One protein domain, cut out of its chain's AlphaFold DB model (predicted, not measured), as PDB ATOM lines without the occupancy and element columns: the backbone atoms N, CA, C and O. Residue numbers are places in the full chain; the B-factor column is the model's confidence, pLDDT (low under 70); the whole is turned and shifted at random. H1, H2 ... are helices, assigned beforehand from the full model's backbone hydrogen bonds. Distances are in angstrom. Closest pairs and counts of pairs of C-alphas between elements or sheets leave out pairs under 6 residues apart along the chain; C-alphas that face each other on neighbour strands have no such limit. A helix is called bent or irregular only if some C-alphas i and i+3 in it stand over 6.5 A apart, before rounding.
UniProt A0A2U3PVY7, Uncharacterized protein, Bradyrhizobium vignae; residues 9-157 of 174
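AT A GLANCE: This is residues 9 to 157 of the 174 residues of an uncharacterized protein of Bradyrhizobium vignae (UniProt A0A2U3PVY7). A long helical hairpin, H1 and H2 side by side, runs along the longest axis of the model, and four shorter helices, H3 to H6, gather on one side of it. H4 and H5 each meet H2 with one end and stand about perpendicular to it; H3 packs on H5, and small H6 packs on both H3 and residues 10 to 14 of H1, while residues 139 to 157, with no named element, run back along the longest axis towards the end of the hairpin where H1 and H2 are linked. The printed part has 149 residues with six named helices, H1 to H6 in chain order, and no named strand; the class is all helix. It is compact, with a radius of gyration of the C-alphas of 15.8 A, and its elongated outline spans 49 by 31 by 26 A.

HOW THE PARTS SIT: H1, residues 9 to 30, and H2, residues 43 to 66, form a helical hairpin: they touch, closest at the C-alphas of Ser 19 and Arg 54, 5.5 A apart, at a shallow tilt of 14 degrees, opposite ways. H3, residues 69 to 81, is apart from H1 and H2. H4, residues 84 to 99, touches H2 with residues 95 to 99 alone, about perpendicular at 75 degrees; the closest C-alphas are those of Gly 52 and Val 99, 5.8 A apart. H5, residues 109 to 123, touches H2 with residues 109 to 112 alone, closest at the C-alphas of Leu 60 and Ala 109, 4.5 A, about perpendicular at 73 degrees. H4 and H5 touch at a steep tilt of 56 degrees, opposite ways, with the C-alphas of Ala 91 and Val 116 closest at 5.7 A. H3 and H5 touch, closest at the C-alphas of Val 78 and Ala 117, 6.2 A, at a tilt of 36 degrees, only just steep. H6, residues 133 to 138, touches H3 about perpendicular at 81 degrees, with the C-alphas of Ser 80 and Pro 133 closest at 4.5 A, and touches H1 with the C-alphas of Met 14 and Ser 138 closest at 5.9 A. Every O i to N i+4 pair is within hydrogen-bond range in H1, H3, H4, H5 and H6; in H2 it is 18 of 20.

IN THESE COORDINATES: H1 begins at C-alpha 9, (181.158, 238.884, 278.063), and is 31.3 A long. H2, 36.1 A, is irregular: C-alphas 62 and 65 are 7.3 A apart. H4 measures 22.0 A, H5 21.0 A and H3 18.0 A. H6 ends at C-alpha 138, (174.701, 246.512, 284.363).

THE WHOLE: The C-alphas of Gly 35 and Pro 69 are the two farthest apart, 50.2 A. The printed part has no cut. The link from H1 to H2, 12 residues, is long. The mean pLDDT of the printed part is 88.3; residues 40 to 41, 101 to 106 and 156 to 157 are under 70.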
ATOM      1  N   GLU A   9     180.858 238.948 276.628       97.38
ATOM      2  CA  GLU A   9     181.158 238.884 278.063       97.38
ATOM      3  C   GLU A   9     180.331 239.883 278.886       97.38
ATOM      4  O   GLU A   9     179.849 239.535 279.967       97.38
ATOM      5  N   ASP A  10     180.106 241.099 278.372       97.19
ATOM      6  CA  ASP A  10     179.256 242.097 279.032       97.19
ATOM      7  C   ASP A  10     177.809 241.572 279.176       97.19
ATOM      8  O   ASP A  10     177.190 241.689 280.239       97.19
ATOM      9  N   VAL A  11     177.280 240.935 278.123       97.12
ATOM     10  CA  VAL A  11     175.926 240.349 278.106       97.12
ATOM     11  C   VAL A  11     175.837 239.119 279.012       97.12
ATOM     12  O   VAL A  11     174.904 239.009 279.808       97.12
ATOM     13  N   GLU A  12     176.819 238.218 278.945       97.69
ATOM     14  CA  GLU A  12     176.921 237.064 279.843       97.69
ATOM     15  C   GLU A  12     176.949 237.480 281.306       97.69
ATOM     16  O   GLU A  12     176.257 236.892 282.137       97.69
ATOM     17  N   THR A  13     177.759 238.487 281.626       97.56
ATOM     18  CA  THR A  13     177.906 238.987 282.990       97.56
ATOM     19  C   THR A  13     176.580 239.521 283.503       97.56
ATOM     20  O   THR A  13     176.186 239.204 284.625       97.56
ATOM     21  N   MET A  14     175.857 240.284 282.681       96.62
ATOM     22  CA  MET A  14     174.527 240.772 283.034       96.62
ATOM     23  C   MET A  14     173.535 239.619 283.266       96.62
ATOM     24  O   MET A  14     172.876 239.594 284.306       96.62
ATOM     25  N   LEU A  15     173.477 238.622 282.375       97.06
ATOM     26  CA  LEU A  15     172.574 237.470 282.515       97.06
ATOM     27  C   LEU A  15     172.903 236.613 283.752       97.06
ATOM     28  O   LEU A  15     172.003 236.233 284.504       97.06
ATOM     29  N   LYS A  16     174.192 236.353 284.013       97.56
ATOM     30  CA  LYS A  16     174.667 235.642 285.215       97.56
ATOM     31  C   LYS A  16     174.286 236.399 286.489       97.56
ATOM     32  O   LYS A  16     173.801 235.787 287.442       97.56
ATOM     33  N   ARG A  17     174.454 237.728 286.500       96.62
ATOM     34  CA  ARG A  17     174.044 238.583 287.626       96.62
ATOM     35  C   ARG A  17     172.541 238.518 287.865       96.62
ATOM     36  O   ARG A  17     172.146 238.311 289.009       96.62
ATOM     37  N   LEU A  18     171.726 238.614 286.813       95.94
ATOM     38  CA  LEU A  18     170.271 238.500 286.914       95.94
ATOM     39  C   LEU A  18     169.848 237.133 287.472       95.94
ATOM     40  O   LEU A  18     169.094 237.083 288.439       95.94
ATOM     41  N   SER A  19     170.373 236.030 286.929       96.62
ATOM     42  CA  SER A  19     170.063 234.679 287.425       96.62
ATOM     43  C   SER A  19     170.421 234.518 288.908       96.62
ATOM     44  O   SER A  19     169.606 234.047 289.703       96.62
ATOM     45  N   GLY A  20     171.603 235.000 289.310       96.44
ATOM     46  CA  GLY A  20     172.028 234.993 290.710       96.44
ATOM     47  C   GLY A  20     171.184 235.903 291.609       96.44
ATOM     48  O   GLY A  20     170.926 235.556 292.759       96.44
ATOM     49  N   ALA A  21     170.723 237.053 291.112       95.19
ATOM     50  CA  ALA A  21     169.812 237.927 291.848       95.19
ATOM     51  C   ALA A  21     168.452 237.252 292.077       95.19
ATOM     52  O   ALA A  21     167.924 237.325 293.186       95.19
ATOM     53  N   ILE A  22     167.916 236.545 291.075       95.19
ATOM     54  CA  ILE A  22     166.654 235.795 291.196       95.19
ATOM     55  C   ILE A  22     166.791 234.675 292.230       95.19
ATOM     56  O   ILE A  22     165.900 234.477 293.050       95.19
ATOM     57  N   GLU A  23     167.918 233.965 292.236       95.00
ATOM     58  CA  GLU A  23     168.194 232.945 293.247       95.00
ATOM     59  C   GLU A  23     168.268 233.534 294.661       95.00
ATOM     60  O   GLU A  23     167.616 233.029 295.571       95.00
ATOM     61  N   ARG A  24     168.991 234.646 294.847       93.44
ATOM     62  CA  ARG A  24     169.034 235.352 296.140       93.44
ATOM     63  C   ARG A  24     167.660 235.858 296.573       93.44
ATOM     64  O   ARG A  24     167.390 235.923 297.771       93.44
ATOM     65  N   ASP A  25     166.824 236.279 295.625       90.62
ATOM     66  CA  ASP A  25     165.436 236.680 295.868       90.62
ATOM     67  C   ASP A  25     164.581 235.519 296.363       90.62
ATOM     68  O   ASP A  25     163.952 235.650 297.410       90.62
ATOM     69  N   GLN A  26     164.653 234.365 295.699       90.12
ATOM     70  CA  GLN A  26     163.972 233.151 296.144       90.12
ATOM     71  C   GLN A  26     164.407 232.746 297.559       90.12
ATOM     72  O   GLN A  26     163.557 232.550 298.417       90.12
ATOM     73  N   THR A  27     165.715 232.679 297.829       90.69
ATOM     74  CA  THR A  27     166.233 232.301 299.157       90.69
ATOM     75  C   THR A  27     165.754 233.250 300.253       90.69
ATOM     76  O   THR A  27     165.452 232.819 301.363       90.69
ATOM     77  N   TYR A  28     165.689 234.549 299.956       86.75
ATOM     78  CA  TYR A  28     165.169 235.537 300.894       86.75
ATOM     79  C   TYR A  28     163.682 235.300 301.188       86.75
ATOM     80  O   TYR A  28     163.305 235.231 302.355       86.75
ATOM     81  N   VAL A  29     162.865 235.129 300.147       83.62
ATOM     82  CA  VAL A  29     161.423 234.865 300.266       83.62
ATOM     83  C   VAL A  29     161.154 233.570 301.035       83.62
ATOM     84  O   VAL A  29     160.300 233.553 301.917       83.62
ATOM     85  N   ASP A  30     161.939 232.520 300.794       85.19
ATOM     86  CA  ASP A  30     161.836 231.228 301.490       85.19
ATOM     87  C   ASP A  30     162.102 231.328 302.995       85.19
ATOM     88  O   ASP A  30     161.616 230.506 303.771       85.19
ATOM     89  N   GLY A  31     162.872 232.335 303.409       85.50
ATOM     90  CA  GLY A  31     163.170 232.614 304.810       85.50
ATOM     91  C   GLY A  31     162.111 233.452 305.531       85.50
ATOM     92  O   GLY A  31     162.218 233.630 306.746       85.50
ATOM     93  N   LEU A  32     161.110 233.998 304.830       82.06
ATOM     94  CA  LEU A  32     160.104 234.860 305.447       82.06
ATOM     95  C   LEU A  32     158.996 234.047 306.142       82.06
ATOM     96  O   LEU A  32     158.563 233.006 305.642       82.06
ATOM     97  N   PRO A  33     158.467 234.527 307.284       81.75
ATOM     98  CA  PRO A  33     157.290 233.934 307.901       81.75
ATOM     99  C   PRO A  33     156.086 233.939 306.954       81.75
ATOM    100  O   PRO A  33     155.753 234.972 306.378       81.75
ATOM    101  N   ARG A  34     155.356 232.818 306.889       76.25
ATOM    102  CA  ARG A  34     154.147 232.680 306.051       76.25
ATOM    103  C   ARG A  34     153.095 233.769 306.297       76.25
ATOM    104  O   ARG A  34     152.381 234.142 305.380       76.25
ATOM    105  N   GLY A  35     153.018 234.295 307.521       75.25
ATOM    106  CA  GLY A  35     152.088 235.367 307.886       75.25
ATOM    107  C   GLY A  35     152.424 236.752 307.314       75.25
ATOM    108  O   GLY A  35     151.634 237.668 307.514       75.25
ATOM    109  N   LEU A  36     153.571 236.925 306.644       75.19
ATOM    110  CA  LEU A  36     153.921 238.161 305.929       75.19
ATOM    111  C   LEU A  36     153.429 238.182 304.479       75.19
ATOM    112  O   LEU A  36     153.567 239.205 303.818       75.19
ATOM    113  N   PHE A  37     152.898 237.070 303.979       74.06
ATOM    114  CA  PHE A  37     152.395 236.978 302.617       74.06
ATOM    115  C   PHE A  37     150.886 237.198 302.595       74.06
ATOM    116  O   PHE A  37     150.173 236.828 303.533       74.06
ATOM    117  N   SER A  38     150.394 237.789 301.506       72.25
ATOM    118  CA  SER A  38     148.956 237.837 301.249       72.25
ATOM    119  C   SER A  38     148.390 236.416 301.211       72.25
ATOM    120  O   SER A  38     149.038 235.489 300.740       72.25
ATOM    121  N   HIS A  39     147.142 236.234 301.635       70.31
ATOM    122  CA  HIS A  39     146.429 234.967 301.436       70.31
ATOM    123  C   HIS A  39     146.228 234.625 299.947       70.31
ATOM    124  O   HIS A  39     145.934 233.479 299.624       70.31
ATOM    125  N   GLN A  40     146.371 235.617 299.061       66.75
ATOM    126  CA  GLN A  40     146.343 235.465 297.601       66.75
ATOM    127  C   GLN A  40     147.723 235.148 297.014       66.75
ATOM    128  O   GLN A  40     147.830 234.886 295.820       66.75
ATOM    129  N   TYR A  41     148.779 235.153 297.836       68.81
ATOM    130  CA  TYR A  41     150.108 234.743 297.414       68.81
ATOM    131  C   TYR A  41     150.106 233.234 297.161       68.81
ATOM    132  O   TYR A  41     150.243 232.422 298.079       68.81
ATOM    133  N   ASP A  42     149.943 232.866 295.896       72.00
ATOM    134  CA  ASP A  42     150.231 231.522 295.421       72.00
ATOM    135  C   ASP A  42     151.759 231.342 295.398       72.00
ATOM    136  O   ASP A  42     152.457 231.743 294.464       72.00
ATOM    137  N   ASP A  43     152.297 230.801 296.496       73.06
ATOM    138  CA  ASP A  43     153.733 230.547 296.647       73.06
ATOM    139  C   ASP A  43     154.263 229.652 295.519       73.06
ATOM    140  O   ASP A  43     155.366 229.876 295.016       73.06
ATOM    141  N   ASP A  44     153.460 228.691 295.056       80.44
ATOM    142  CA  ASP A  44     153.848 227.804 293.967       80.44
ATOM    143  C   ASP A  44     153.922 228.564 292.639       80.44
ATOM    144  O   ASP A  44     154.898 228.391 291.903       80.44
ATOM    145  N   LEU A  45     152.970 229.460 292.355       82.06
ATOM    146  CA  LEU A  45     153.014 230.333 291.177       82.06
ATOM    147  C   LEU A  45     154.316 231.139 291.137       82.06
ATOM    148  O   LEU A  45     155.054 231.073 290.152       82.06
ATOM    149  N   TRP A  46     154.645 231.863 292.208       81.81
ATOM    150  CA  TRP A  46     155.806 232.757 292.213       81.81
ATOM    151  C   TRP A  46     157.146 232.014 292.275       81.81
ATOM    152  O   TRP A  46     158.142 232.483 291.709       81.81
ATOM    153  N   ARG A  47     157.193 230.835 292.911       85.62
ATOM    154  CA  ARG A  47     158.343 229.917 292.834       85.62
ATOM    155  C   ARG A  47     158.549 229.399 291.420       85.62
ATOM    156  O   ARG A  47     159.671 229.420 290.910       85.62
ATOM    157  N   ASN A  48     157.477 228.939 290.778       86.19
ATOM    158  CA  ASN A  48     157.527 228.443 289.407       86.19
ATOM    159  C   ASN A  48     157.904 229.564 288.438       86.19
ATOM    160  O   ASN A  48     158.734 229.343 287.560       86.19
ATOM    161  N   TRP A  49     157.411 230.782 288.662       87.75
ATOM    162  CA  TRP A  49     157.770 231.967 287.890       87.75
ATOM    163  C   TRP A  49     159.270 232.269 287.961       87.75
ATOM    164  O   TRP A  49     159.937 232.350 286.926       87.75
ATOM    165  N   ARG A  50     159.845 232.354 289.173       91.50
ATOM    166  CA  ARG A  50     161.295 232.549 289.369       91.50
ATOM    167  C   ARG A  50     162.112 231.419 288.744       91.50
ATOM    168  O   ARG A  50     163.125 231.686 288.093       91.50
ATOM    169  N   ARG A  51     161.675 230.165 288.907       91.31
ATOM    170  CA  ARG A  51     162.322 228.996 288.293       91.31
ATOM    171  C   ARG A  51     162.301 229.090 286.767       91.31
ATOM    172  O   ARG A  51     163.352 228.931 286.157       91.31
ATOM    173  N   GLY A  52     161.151 229.402 286.170       90.81
ATOM    174  CA  GLY A  52     160.984 229.560 284.725       90.81
ATOM    175  C   GLY A  52     161.907 230.634 284.149       90.81
ATOM    176  O   GLY A  52     162.613 230.378 283.176       90.81
ATOM    177  N   HIS A  53     162.010 231.787 284.818       92.75
ATOM    178  CA  HIS A  53     162.950 232.843 284.429       92.75
ATOM    179  C   HIS A  53     164.404 232.366 284.480       92.75
ATOM    180  O   HIS A  53     165.160 232.612 283.544       92.75
ATOM    181  N   ARG A  54     164.812 231.663 285.546       94.56
ATOM    182  CA  ARG A  54     166.181 231.131 285.656       94.56
ATOM    183  C   ARG A  54     166.497 230.106 284.571       94.56
ATOM    184  O   ARG A  54     167.589 230.170 284.011       94.56
ATOM    185  N   THR A  55     165.565 229.202 284.274       93.31
ATOM    186  CA  THR A  55     165.708 228.228 283.183       93.31
ATOM    187  C   THR A  55     165.924 228.950 281.859       93.31
ATOM    188  O   THR A  55     166.935 228.723 281.200       93.31
ATOM    189  N   PHE A  56     165.053 229.905 281.530       93.19
ATOM    190  CA  PHE A  56     165.158 230.643 280.278       93.19
ATOM    191  C   PHE A  56     166.436 231.495 280.191       93.19
ATOM    192  O   PHE A  56     167.090 231.528 279.153       93.19
ATOM    193  N   ILE A  57     166.874 232.128 281.285       95.31
ATOM    194  CA  ILE A  57     168.179 232.814 281.327       95.31
ATOM    195  C   ILE A  57     169.329 231.833 281.047       95.31
ATOM    196  O   ILE A  57     170.301 232.210 280.392       95.31
ATOM    197  N   GLY A  58     169.225 230.584 281.512       95.25
ATOM    198  CA  GLY A  58     170.154 229.507 281.164       95.25
ATOM    199  C   GLY A  58     170.222 229.250 279.656       95.25
ATOM    200  O   GLY A  58     171.319 229.172 279.102       95.25
ATOM    201  N   ASP A  59     169.077 229.224 278.976       93.69
ATOM    202  CA  ASP A  59     169.000 229.052 277.518       93.69
ATOM    203  C   ASP A  59     169.605 230.250 276.760       93.69
ATOM    204  O   ASP A  59     170.333 230.091 275.770       93.69
ATOM    205  N   LEU A  60     169.381 231.474 277.255       95.50
ATOM    206  CA  LEU A  60     170.033 232.669 276.713       95.50
ATOM    207  C   LEU A  60     171.557 232.591 276.890       95.50
ATOM    208  O   LEU A  60     172.301 232.844 275.942       95.50
ATOM    209  N   LEU A  61     172.038 232.184 278.068       96.94
ATOM    210  CA  LEU A  61     173.468 231.994 278.331       96.94
ATOM    211  C   LEU A  61     174.093 230.930 277.421       96.94
ATOM    212  O   LEU A  61     175.220 231.113 276.971       96.94
ATOM    213  N   ALA A  62     173.370 229.859 277.094       96.56
ATOM    214  CA  ALA A  62     173.859 228.820 276.188       96.56
ATOM    215  C   ALA A  62     174.062 229.316 274.742       96.56
ATOM    216  O   ALA A  62     174.797 228.703 273.969       96.56
ATOM    217  N   THR A  63     173.420 230.426 274.363       97.00
ATOM    218  CA  THR A  63     173.372 230.912 272.973       97.00
ATOM    219  C   THR A  63     174.002 232.292 272.773       97.00
ATOM    220  O   THR A  63     174.209 232.714 271.635       97.00
ATOM    221  N   VAL A  64     174.367 232.993 273.849       96.69
ATOM    222  CA  VAL A  64     174.978 234.334 273.811       96.69
ATOM    223  C   VAL A  64     176.299 234.373 273.035       96.69
ATOM    224  O   VAL A  64     176.558 235.334 272.313       96.69
ATOM    225  N   GLY A  65     177.091 233.296 273.081       96.44
ATOM    226  CA  GLY A  65     178.340 233.173 272.322       96.44
ATOM    227  C   GLY A  65     178.159 233.195 270.800       96.44
ATOM    228  O   GLY A  65     179.111 233.473 270.077       96.44
ATOM    229  N   ALA A  66     176.941 232.952 270.303       95.81
ATOM    230  CA  ALA A  66     176.613 233.008 268.879       95.81
ATOM    231  C   ALA A  66     176.161 234.404 268.404       95.81
ATOM    232  O   ALA A  66     175.817 234.571 267.231       95.81
ATOM    233  N   MET A  67     176.129 235.410 269.286       96.81
ATOM    234  CA  MET A  67     175.771 236.778 268.906       96.81
ATOM    235  C   MET A  67     176.829 237.388 267.982       96.81
ATOM    236  O   MET A  67     178.026 237.377 268.265       96.81
ATOM    237  N   SER A  68     176.376 237.968 266.873       96.50
ATOM    238  CA  SER A  68     177.255 238.634 265.916       96.50
ATOM    239  C   SER A  68     177.652 240.040 266.395       96.50
ATOM    240  O   SER A  68     176.948 240.652 267.206       96.50
ATOM    241  N   PRO A  69     178.722 240.638 265.831       96.25
ATOM    242  CA  PRO A  69     179.064 242.038 266.093       96.25
ATOM    243  C   PRO A  69     177.927 243.022 265.779       96.25
ATOM    244  O   PRO A  69     177.820 244.071 266.411       96.25
ATOM    245  N   THR A  70     177.064 242.693 264.812       95.88
ATOM    246  CA  THR A  70     175.884 243.499 264.473       95.88
ATOM    247  C   THR A  70     174.840 243.452 265.585       95.88
ATOM    248  O   THR A  70     174.312 244.500 265.957       95.88
ATOM    249  N   ASP A  71     174.592 242.272 266.161       96.38
ATOM    250  CA  ASP A  71     173.655 242.115 267.280       96.38
ATOM    251  C   ASP A  71     174.155 242.900 268.510       96.38
ATOM    252  O   ASP A  71     173.403 243.654 269.132       96.38
ATOM    253  N   LEU A  72     175.456 242.808 268.812       96.94
ATOM    254  CA  LEU A  72     176.086 243.556 269.907       96.94
ATOM    255  C   LEU A  72     176.036 245.071 269.687       96.94
ATOM    256  O   LEU A  72     175.805 245.827 270.633       96.94
ATOM    257  N   ARG A  73     176.206 245.542 268.448       95.88
ATOM    258  CA  ARG A  73     176.084 246.967 268.114       95.88
ATOM    259  C   ARG A  73     174.673 247.485 268.368       95.88
ATOM    260  O   ARG A  73     174.528 248.511 269.027       95.88
ATOM    261  N   GLN A  74     173.655 246.755 267.919       95.50
ATOM    262  CA  GLN A  74     172.262 247.117 268.170       95.50
ATOM    263  C   GLN A  74     171.973 247.199 269.675       95.50
ATOM    264  O   GLN A  74     171.359 248.159 270.143       95.50
ATOM    265  N   LEU A  75     172.465 246.232 270.451       95.81
ATOM    266  CA  LEU A  75     172.310 246.248 271.903       95.81
ATOM    267  C   LEU A  75     173.044 247.433 272.548       95.81
ATOM    268  O   LEU A  75     172.512 248.086 273.443       95.81
ATOM    269  N   THR A  76     174.236 247.761 272.045       96.31
ATOM    270  CA  THR A  76     175.020 248.927 272.479       96.31
ATOM    271  C   THR A  76     174.253 250.228 272.212       96.31
ATOM    272  O   THR A  76     174.251 251.140 273.043       96.31
ATOM    273  N   ASP A  77     173.576 250.335 271.067       94.69
ATOM    274  CA  ASP A  77     172.737 251.485 270.717       94.69
ATOM    275  C   ASP A  77     171.590 251.676 271.701       94.69
ATOM    276  O   ASP A  77     171.390 252.786 272.201       94.69
ATOM    277  N   VAL A  78     170.921 250.589 272.066       95.88
ATOM    278  CA  VAL A  78     169.853 250.617 273.066       95.88
ATOM    279  C   VAL A  78     170.391 250.984 274.450       95.88
ATOM    280  O   VAL A  78     169.895 251.926 275.067       95.88
ATOM    281  N   ALA A  79     171.444 250.309 274.920       95.12
ATOM    282  CA  ALA A  79     172.017 250.534 276.248       95.12
ATOM    283  C   ALA A  79     172.516 251.977 276.441       95.12
ATOM    284  O   ALA A  79     172.319 252.590 277.490       95.12
ATOM    285  N   SER A  80     173.131 252.556 275.410       94.62
ATOM    286  CA  SER A  80     173.635 253.935 275.461       94.62
ATOM    287  C   SER A  80     172.547 254.997 275.278       94.62
ATOM    288  O   SER A  80     172.654 256.062 275.881       94.62
ATOM    289  N   GLY A  81     171.525 254.738 274.455       94.38
ATOM    290  CA  GLY A  81     170.533 255.739 274.045       94.38
ATOM    291  C   GLY A  81     169.274 255.809 274.909       94.38
ATOM    292  O   GLY A  81     168.524 256.784 274.820       94.38
ATOM    293  N   PHE A  82     169.028 254.802 275.748       95.75
ATOM    294  CA  PHE A  82     167.825 254.708 276.574       95.75
ATOM    295  C   PHE A  82     168.165 254.555 278.056       95.75
ATOM    296  O   PHE A  82     169.231 254.060 278.428       95.75
ATOM    297  N   ALA A  83     167.269 255.040 278.912       94.12
ATOM    298  CA  ALA A  83     167.366 254.906 280.355       94.12
ATOM    299  C   ALA A  83     167.313 253.418 280.747       94.12
ATOM    300  O   ALA A  83     166.422 252.712 280.265       94.12
ATOM    301  N   PRO A  84     168.200 252.939 281.642       93.69
ATOM    302  CA  PRO A  84     168.210 251.543 282.085       93.69
ATOM    303  C   PRO A  84     166.848 251.042 282.573       93.69
ATOM    304  O   PRO A  84     166.455 249.929 282.253       93.69
ATOM    305  N   THR A  85     166.078 251.889 283.262       91.69
ATOM    306  CA  THR A  85     164.729 251.561 283.750       91.69
ATOM    307  C   THR A  85     163.711 251.340 282.631       91.69
ATOM    308  O   THR A  85     162.833 250.489 282.764       91.69
ATOM    309  N   ALA A  86     163.828 252.062 281.512       93.69
ATOM    310  CA  ALA A  86     162.966 251.860 280.351       93.69
ATOM    311  C   ALA A  86     163.286 250.530 279.661       93.69
ATOM    312  O   ALA A  86     162.375 249.780 279.316       93.69
ATOM    313  N   VAL A  87     164.577 250.207 279.521       95.06
ATOM    314  CA  VAL A  87     164.993 248.926 278.939       95.06
ATOM    315  C   VAL A  87     164.633 247.757 279.853       95.06
ATOM    316  O   VAL A  87     164.102 246.761 279.371       95.06
ATOM    317  N   ARG A  88     164.831 247.909 281.171       93.75
ATOM    318  CA  ARG A  88     164.408 246.949 282.199       93.75
ATOM    319  C   ARG A  88     162.958 246.547 282.018       93.75
ATOM    320  O   ARG A  88     162.657 245.361 281.980       93.75
ATOM    321  N   LYS A  89     162.072 247.541 281.924       92.88
ATOM    322  CA  LYS A  89     160.634 247.313 281.812       92.88
ATOM    323  C   LYS A  89     160.311 246.443 280.598       92.88
ATOM    324  O   LYS A  89     159.676 245.410 280.754       92.88
ATOM    325  N   VAL A  90     160.824 246.815 279.425       94.81
ATOM    326  CA  VAL A  90     160.611 246.051 278.185       94.81
ATOM    327  C   VAL A  90     161.196 244.643 278.282       94.81
ATOM    328  O   VAL A  90     160.572 243.682 277.838       94.81
ATOM    329  N   ALA A  91     162.390 244.500 278.859       93.81
ATOM    330  CA  ALA A  91     163.024 243.199 279.018       93.81
ATOM    331  C   ALA A  91     162.233 242.284 279.964       93.81
ATOM    332  O   ALA A  91     162.054 241.115 279.644       93.81
ATOM    333  N   LEU A  92     161.725 242.805 281.087       92.69
ATOM    334  CA  LEU A  92     160.878 242.055 282.021       92.69
ATOM    335  C   LEU A  92     159.526 241.677 281.404       92.69
ATOM    336  O   LEU A  92     159.097 240.541 281.563       92.69
ATOM    337  N   GLU A  93     158.892 242.581 280.652       90.94
ATOM    338  CA  GLU A  93     157.676 242.274 279.881       90.94
ATOM    339  C   GLU A  93     157.947 241.155 278.861       90.94
ATOM    340  O   GLU A  93     157.203 240.180 278.792       90.94
ATOM    341  N   THR A  94     159.072 241.230 278.141       90.88
ATOM    342  CA  THR A  94     159.466 240.186 277.179       90.88
ATOM    343  C   THR A  94     159.740 238.851 277.875       90.88
ATOM    344  O   THR A  94     159.357 237.800 277.368       90.88
ATOM    345  N   PHE A  95     160.379 238.867 279.048       89.81
ATOM    346  CA  PHE A  95     160.585 237.667 279.857       89.81
ATOM    347  C   PHE A  95     159.260 237.029 280.292       89.81
ATOM    348  O   PHE A  95     159.093 235.817 280.148       89.81
ATOM    349  N   ALA A  96     158.317 237.838 280.780       87.50
ATOM    350  CA  ALA A  96     157.008 237.376 281.223       87.50
ATOM    351  C   ALA A  96     156.220 236.700 280.090       87.50
ATOM    352  O   ALA A  96     155.609 235.656 280.303       87.50
ATOM    353  N   GLU A  97     156.281 237.254 278.877       87.12
ATOM    354  CA  GLU A  97     155.627 236.686 277.690       87.12
ATOM    355  C   GLU A  97     156.189 235.309 277.303       87.12
ATOM    356  O   GLU A  97     155.429 234.439 276.874       87.12
ATOM    357  N   VAL A  98     157.502 235.098 277.459       84.19
ATOM    358  CA  VAL A  98     158.153 233.815 277.149       84.19
ATOM    359  C   VAL A  98     157.873 232.771 278.231       84.19
ATOM    360  O   VAL A  98     157.525 231.635 277.918       84.19
ATOM    361  N   VAL A  99     158.001 233.141 279.509       83.19
ATOM    362  CA  VAL A  99     157.802 232.208 280.633       83.19
ATOM    363  C   VAL A  99     156.324 231.856 280.829       83.19
ATOM    364  O   VAL A  99     156.021 230.742 281.240       83.19
ATOM    365  N   GLY A 100     155.401 232.759 280.494       75.94
ATOM    366  CA  GLY A 100     153.952 232.534 280.559       75.94
ATOM    367  C   GLY A 100     153.363 231.681 279.425       75.94
ATOM    368  O   GLY A 100     152.160 231.752 279.201       75.94
ATOM    369  N   GLU A 101     154.187 230.928 278.685       64.50
ATOM    370  CA  GLU A 101     153.790 230.016 277.590       64.50
ATOM    371  C   GLU A 101     153.066 230.673 276.395       64.50
ATOM    372  O   GLU A 101     152.509 229.987 275.538       64.50
ATOM    373  N   CYS A 102     153.085 232.005 276.273       51.03
ATOM    374  CA  CYS A 102     152.314 232.701 275.240       51.03
ATOM    375  C   CYS A 102     152.988 232.669 273.852       51.03
ATOM    376  O   CYS A 102     152.351 232.961 272.838       51.03
ATOM    377  N   VAL A 103     154.277 232.314 273.766       52.44
ATOM    378  CA  VAL A 103     155.005 232.323 272.493       52.44
ATOM    379  C   VAL A 103     156.144 231.303 272.477       52.44
ATOM    380  O   VAL A 103     157.033 231.339 273.316       52.44
ATOM    381  N   ASP A 104     156.206 230.488 271.425       54.94
ATOM    382  CA  ASP A 104     157.346 229.625 271.058       54.94
ATOM    383  C   ASP A 104     158.605 230.430 270.621       54.94
ATOM    384  O   ASP A 104     159.519 229.913 269.969       54.94
ATOM    385  N   ALA A 105     158.623 231.735 270.901       59.56
ATOM    386  CA  ALA A 105     159.549 232.706 270.341       59.56
ATOM    387  C   ALA A 105     160.691 233.037 271.309       59.56
ATOM    388  O   ALA A 105     160.528 233.034 272.522       59.56
ATOM    389  N   ASP A 106     161.841 233.382 270.729       67.12
ATOM    390  CA  ASP A 106     163.038 233.881 271.413       67.12
ATOM    391  C   ASP A 106     163.872 232.843 272.186       67.12
ATOM    392  O   ASP A 106     164.484 233.149 273.203       67.12
ATOM    393  N   LYS A 107     164.022 231.635 271.625       79.06
ATOM    394  CA  LYS A 107     164.852 230.533 272.170       79.06
ATOM    395  C   LYS A 107     166.364 230.818 272.197       79.06
ATOM    396  O   LYS A 107     167.150 229.956 272.574       79.06
ATOM    397  N   THR A 108     166.795 231.992 271.736       91.69
ATOM    398  CA  THR A 108     168.211 232.377 271.673       91.69
ATOM    399  C   THR A 108     168.415 233.800 272.179       91.69
ATOM    400  O   THR A 108     167.568 234.670 271.959       91.69
ATOM    401  N   ALA A 109     169.593 234.074 272.749       94.94
ATOM    402  CA  ALA A 109     170.022 235.415 273.154       94.94
ATOM    403  C   ALA A 109     169.827 236.445 272.038       94.94
ATOM    404  O   ALA A 109     169.289 237.527 272.266       94.94
ATOM    405  N   ARG A 110     170.203 236.090 270.805       95.44
ATOM    406  CA  ARG A 110     170.037 236.965 269.643       95.44
ATOM    407  C   ARG A 110     168.581 237.376 269.429       95.44
ATOM    408  O   ARG A 110     168.308 238.560 269.261       95.44
ATOM    409  N   GLN A 111     167.663 236.412 269.396       93.88
ATOM    410  CA  GLN A 111     166.245 236.683 269.142       93.88
ATOM    411  C   GLN A 111     165.640 237.528 270.268       93.88
ATOM    412  O   GLN A 111     165.054 238.577 269.988       93.88
ATOM    413  N   PHE A 112     165.911 237.141 271.518       94.69
ATOM    414  CA  PHE A 112     165.467 237.860 272.707       94.69
ATOM    415  C   PHE A 112     165.932 239.322 272.698       94.69
ATOM    416  O   PHE A 112     165.116 240.245 272.727       94.69
ATOM    417  N   PHE A 113     167.238 239.570 272.573       95.81
ATOM    418  CA  PHE A 113     167.767 240.934 272.601       95.81
ATOM    419  C   PHE A 113     167.370 241.754 271.373       95.81
ATOM    420  O   PHE A 113     167.170 242.964 271.493       95.81
ATOM    421  N   ALA A 114     167.187 241.127 270.208       94.62
ATOM    422  CA  ALA A 114     166.646 241.813 269.041       94.62
ATOM    423  C   ALA A 114     165.197 242.266 269.274       94.62
ATOM    424  O   ALA A 114     164.836 243.369 268.860       94.62
ATOM    425  N   ARG A 115     164.369 241.454 269.945       93.88
ATOM    426  CA  ARG A 115     163.005 241.838 270.331       93.88
ATOM    427  C   ARG A 115     163.011 242.975 271.341       93.88
ATOM    428  O   ARG A 115     162.394 243.998 271.061       93.88
ATOM    429  N   VAL A 116     163.771 242.850 272.431       94.94
ATOM    430  CA  VAL A 116     163.915 243.918 273.436       94.94
ATOM    431  C   VAL A 116     164.349 245.222 272.769       94.94
ATOM    432  O   VAL A 116     163.740 246.266 272.986       94.94
ATOM    433  N   ALA A 117     165.352 245.169 271.889       95.06
ATOM    434  CA  ALA A 117     165.824 246.347 271.177       95.06
ATOM    435  C   ALA A 117     164.742 246.978 270.289       95.06
ATOM    436  O   ALA A 117     164.555 248.195 270.327       95.06
ATOM    437  N   ARG A 118     164.012 246.171 269.506       95.06
ATOM    438  CA  ARG A 118     162.901 246.665 268.675       95.06
ATOM    439  C   ARG A 118     161.816 247.314 269.525       95.06
ATOM    440  O   ARG A 118     161.367 248.402 269.179       95.06
ATOM    441  N   GLU A 119     161.431 246.688 270.629       94.44
ATOM    442  CA  GLU A 119     160.359 247.177 271.495       94.44
ATOM    443  C   GLU A 119     160.742 248.465 272.229       94.44
ATOM    444  O   GLU A 119     159.963 249.418 272.225       94.44
ATOM    445  N   VAL A 120     161.966 248.572 272.757       95.38
ATOM    446  CA  VAL A 120     162.463 249.826 273.350       95.38
ATOM    447  C   VAL A 120     162.428 250.965 272.327       95.38
ATOM    448  O   VAL A 120     161.926 252.056 272.614       95.38
ATOM    449  N   VAL A 121     162.922 250.713 271.111       93.69
ATOM    450  CA  VAL A 121     162.928 251.712 270.033       93.69
ATOM    451  C   VAL A 121     161.505 252.094 269.623       93.69
ATOM    452  O   VAL A 121     161.221 253.285 269.485       93.69
ATOM    453  N   ARG A 122     160.608 251.110 269.472       93.62
ATOM    454  CA  ARG A 122     159.199 251.304 269.101       93.62
ATOM    455  C   ARG A 122     158.449 252.131 270.138       93.62
ATOM    456  O   ARG A 122     157.703 253.033 269.766       93.62
ATOM    457  N   GLN A 123     158.640 251.842 271.425       91.50
ATOM    458  CA  GLN A 123     158.004 252.607 272.495       91.50
ATOM    459  C   GLN A 123     158.551 254.038 272.563       91.50
ATOM    460  O   GLN A 123     157.821 254.953 272.939       91.50
ATOM    461  N   GLY A 124     159.831 254.248 272.226       84.88
ATOM    462  CA  GLY A 124     160.461 255.570 272.142       84.88
ATOM    463  C   GLY A 124     160.552 256.333 273.472       84.88
ATOM    464  O   GLY A 124     161.049 257.461 273.500       84.88
ATOM    465  N   ARG A 125     160.087 255.733 274.572       85.25
ATOM    466  CA  ARG A 125     160.078 256.298 275.924       85.25
ATOM    467  C   ARG A 125     161.439 256.121 276.585       85.25
ATOM    468  O   ARG A 125     162.129 255.133 276.364       85.25
ATOM    469  N   GLY A 126     161.813 257.084 277.428       84.94
ATOM    470  CA  GLY A 126     163.047 257.005 278.211       84.94
ATOM    471  C   GLY A 126     164.327 257.197 277.397       84.94
ATOM    472  O   GLY A 126     165.382 256.748 277.836       84.94
ATOM    473  N   LYS A 127     164.271 257.854 276.229       90.31
ATOM    474  CA  LYS A 127     165.489 258.320 275.551       90.31
ATOM    475  C   LYS A 127     166.298 259.208 276.495       90.31
ATOM    476  O   LYS A 127     165.734 260.038 277.206       90.31
ATOM    477  N   ARG A 128     167.615 259.051 276.467       87.94
ATOM    478  CA  ARG A 128     168.551 259.844 277.268       87.94
ATOM    479  C   ARG A 128     169.738 260.302 276.420       87.94
ATOM    480  O   ARG A 128     169.968 259.735 275.350       87.94
ATOM    481  N   PRO A 129     170.509 261.303 276.881       86.25
ATOM    482  CA  PRO A 129     171.826 261.569 276.315       86.25
ATOM    483  C   PRO A 129     172.672 260.295 276.309       86.25
ATOM    484  O   PRO A 129     172.584 259.490 277.239       86.25
ATOM    485  N   ALA A 130     173.483 260.122 275.265       84.81
ATOM    486  CA  ALA A 130     174.314 258.936 275.107       84.81
ATOM    487  C   ALA A 130     175.211 258.730 276.340       84.81
ATOM    488  O   ALA A 130     176.001 259.609 276.686       84.81
ATOM    489  N   GLY A 131     175.075 257.573 276.987       86.00
ATOM    490  CA  GLY A 131     175.895 257.166 278.130       86.00
ATOM    491  C   GLY A 131     176.793 255.970 277.822       86.00
ATOM    492  O   GLY A 131     176.746 255.414 276.720       86.00
ATOM    493  N   ASP A 132     177.578 255.553 278.817       92.62
ATOM    494  CA  ASP A 132     178.354 254.315 278.746       92.62
ATOM    495  C   ASP A 132     177.392 253.109 278.672       92.62
ATOM    496  O   ASP A 132     176.587 252.902 279.589       92.62
ATOM    497  N   PRO A 133     177.413 252.324 277.580       92.75
ATOM    498  CA  PRO A 133     176.543 251.165 277.433       92.75
ATOM    499  C   PRO A 133     176.864 250.039 278.425       92.75
ATOM    500  O   PRO A 133     175.943 249.313 278.797       92.75
ATOM    501  N   ARG A 134     178.118 249.889 278.877       94.12
ATOM    502  CA  ARG A 134     178.508 248.849 279.848       94.12
ATOM    503  C   ARG A 134     177.977 249.154 281.235       94.12
ATOM    504  O   ARG A 134     177.403 248.289 281.893       94.12
ATOM    505  N   GLU A 135     178.110 250.407 281.651       93.06
ATOM    506  CA  GLU A 135     177.491 250.869 282.888       93.06
ATOM    507  C   GLU A 135     175.967 250.690 282.807       93.06
ATOM    508  O   GLU A 135     175.350 250.115 283.702       93.06
ATOM    509  N   ALA A 136     175.365 251.081 281.684       93.25
ATOM    510  CA  ALA A 136     173.924 251.010 281.496       93.25
ATOM    511  C   ALA A 136     173.367 249.585 281.543       93.25
ATOM    512  O   ALA A 136     172.391 249.358 282.255       93.25
ATOM    513  N   ILE A 137     173.966 248.633 280.814       94.25
ATOM    514  CA  ILE A 137     173.484 247.243 280.787       94.25
ATOM    515  C   ILE A 137     173.584 246.592 282.171       94.25
ATOM    516  O   ILE A 137     172.720 245.801 282.543       94.25
ATOM    517  N   SER A 138     174.573 246.987 282.981       91.69
ATOM    518  CA  SER A 138     174.701 246.512 284.363       91.69
ATOM    519  C   SER A 138     173.582 247.007 285.291       91.69
ATOM    520  O   SER A 138     173.325 246.382 286.314       91.69
ATOM    521  N   GLN A 139     172.898 248.093 284.915       92.81
ATOM    522  CA  GLN A 139     171.792 248.705 285.657       92.81
ATOM    523  C   GLN A 139     170.409 248.280 285.136       92.81
ATOM    524  O   GLN A 139     169.389 248.755 285.638       92.81
ATOM    525  N   TRP A 140     170.336 247.421 284.113       92.94
ATOM    526  CA  TRP A 140     169.051 246.967 283.571       92.94
ATOM    527  C   TRP A 140     168.253 246.140 284.567       92.94
ATOM    528  O   TRP A 140     167.035 246.132 284.495       92.94
ATOM    529  N   PHE A 141     168.899 245.464 285.509       92.62
ATOM    530  CA  PHE A 141     168.201 244.680 286.516       92.62
ATOM    531  C   PHE A 141     168.714 245.030 287.904       92.62
ATOM    532  O   PHE A 141     169.892 245.319 288.093       92.62
ATOM    533  N   SER A 142     167.797 245.027 288.868       88.38
ATOM    534  CA  SER A 142     168.113 245.265 290.272       88.38
ATOM    535  C   SER A 142     168.580 243.968 290.928       88.38
ATOM    536  O   SER A 142     168.020 242.907 290.658       88.38
ATOM    537  N   ASP A 143     169.547 244.058 291.838       88.00
ATOM    538  CA  ASP A 143     169.915 242.940 292.716       88.00
ATOM    539  C   ASP A 143     168.823 242.618 293.751       88.00
ATOM    540  O   ASP A 143     168.752 241.498 294.262       88.00
ATOM    541  N   ILE A 144     167.981 243.605 294.063       86.94
ATOM    542  CA  ILE A 144     166.850 243.495 294.984       86.94
ATOM    543  C   ILE A 144     165.572 243.469 294.158       86.94
ATOM    544  O   ILE A 144     165.322 244.405 293.396       86.94
ATOM    545  N   ASP A 145     164.766 242.422 294.330       86.06
ATOM    546  CA  ASP A 145     163.520 242.227 293.582       86.06
ATOM    547  C   ASP A 145     163.729 242.355 292.051       86.06
ATOM    548  O   ASP A 145     163.194 243.255 291.386       86.06
ATOM    549  N   PRO A 146     164.581 241.485 291.465       90.94
ATOM    550  CA  PRO A 146     164.991 241.577 290.062       90.94
ATOM    551  C   PRO A 146     163.804 241.510 289.095       90.94
ATOM    552  O   PRO A 146     163.792 242.243 288.102       90.94
ATOM    553  N   LEU A 147     162.800 240.693 289.429       91.19
ATOM    554  CA  LEU A 147     161.591 240.450 288.636       91.19
ATOM    555  C   LEU A 147     160.408 241.350 289.015       91.19
ATOM    556  O   LEU A 147     159.322 241.162 288.479       91.19
ATOM    557  N   THR A 148     160.600 242.317 289.919       88.69
ATOM    558  CA  THR A 148     159.542 243.237 290.378       88.69
ATOM    559  C   THR A 148     158.319 242.554 291.005       88.69
ATOM    560  O   THR A 148     157.241 243.137 291.031       88.69
ATOM    561  N   ILE A 149     158.470 241.329 291.520       84.38
ATOM    562  CA  ILE A 149     157.365 240.543 292.094       84.38
ATOM    563  C   ILE A 149     156.853 241.214 293.369       84.38
ATOM    564  O   ILE A 149     155.651 241.266 293.596       84.38
ATOM    565  N   ALA A 150     157.741 241.792 294.178       81.31
ATOM    566  CA  ALA A 150     157.335 242.463 295.411       81.31
ATOM    567  C   ALA A 150     156.530 243.755 295.165       81.31
ATOM    568  O   ALA A 150     155.952 244.310 296.097       81.31
ATOM    569  N   GLN A 151     156.522 244.262 293.927       82.62
ATOM    570  CA  GLN A 151     155.697 245.405 293.526       82.62
ATOM    571  C   GLN A 151     154.273 244.984 293.156       82.62
ATOM    572  O   GLN A 151     153.414 245.852 293.008       82.62
ATOM    573  N   ASP A 152     154.025 243.681 293.002       77.19
ATOM    574  CA  ASP A 152     152.695 243.157 292.756       77.19
ATOM    575  C   ASP A 152     151.839 243.294 294.034       77.19
ATOM    576  O   ASP A 152     152.228 242.784 295.096       77.19
ATOM    577  N   PRO A 153     150.684 243.986 293.971       71.81
ATOM    578  CA  PRO A 153     149.791 244.153 295.115       71.81
ATOM    579  C   PRO A 153     149.319 242.830 295.732       71.81
ATOM    580  O   PRO A 153     149.033 242.786 296.928       71.81
ATOM    581  N   GLU A 154     149.245 241.760 294.939       70.75
ATOM    582  CA  GLU A 154     148.828 240.430 295.384       70.75
ATOM    583  C   GLU A 154     149.956 239.689 296.118       70.75
ATOM    584  O   GLU A 154     149.704 238.720 296.835       70.75
ATOM    585  N   CYS A 155     151.201 240.166 296.002       72.31
ATOM    586  CA  CYS A 155     152.363 239.517 296.590       72.31
ATOM    587  C   CYS A 155     152.493 239.768 298.103       72.31
ATOM    588  O   CYS A 155     152.611 238.836 298.904       72.31
ATOM    589  N   GLY A 156     152.428 241.038 298.509       62.56
ATOM    590  CA  GLY A 156     152.276 241.441 299.909       62.56
ATOM    591  C   GLY A 156     153.494 241.302 300.838       62.56
ATOM    592  O   GLY A 156     153.357 241.686 301.998       62.56
ATOM    593  N   TYR A 157     154.671 240.825 300.395       67.38
ATOM    594  CA  TYR A 157     155.859 240.770 301.269       67.38
ATOM    595  C   TYR A 157     156.677 242.085 301.255       67.38
ATOM    596  O   TYR A 157     156.926 242.653 300.191       67.38
TER     597      TYR A 157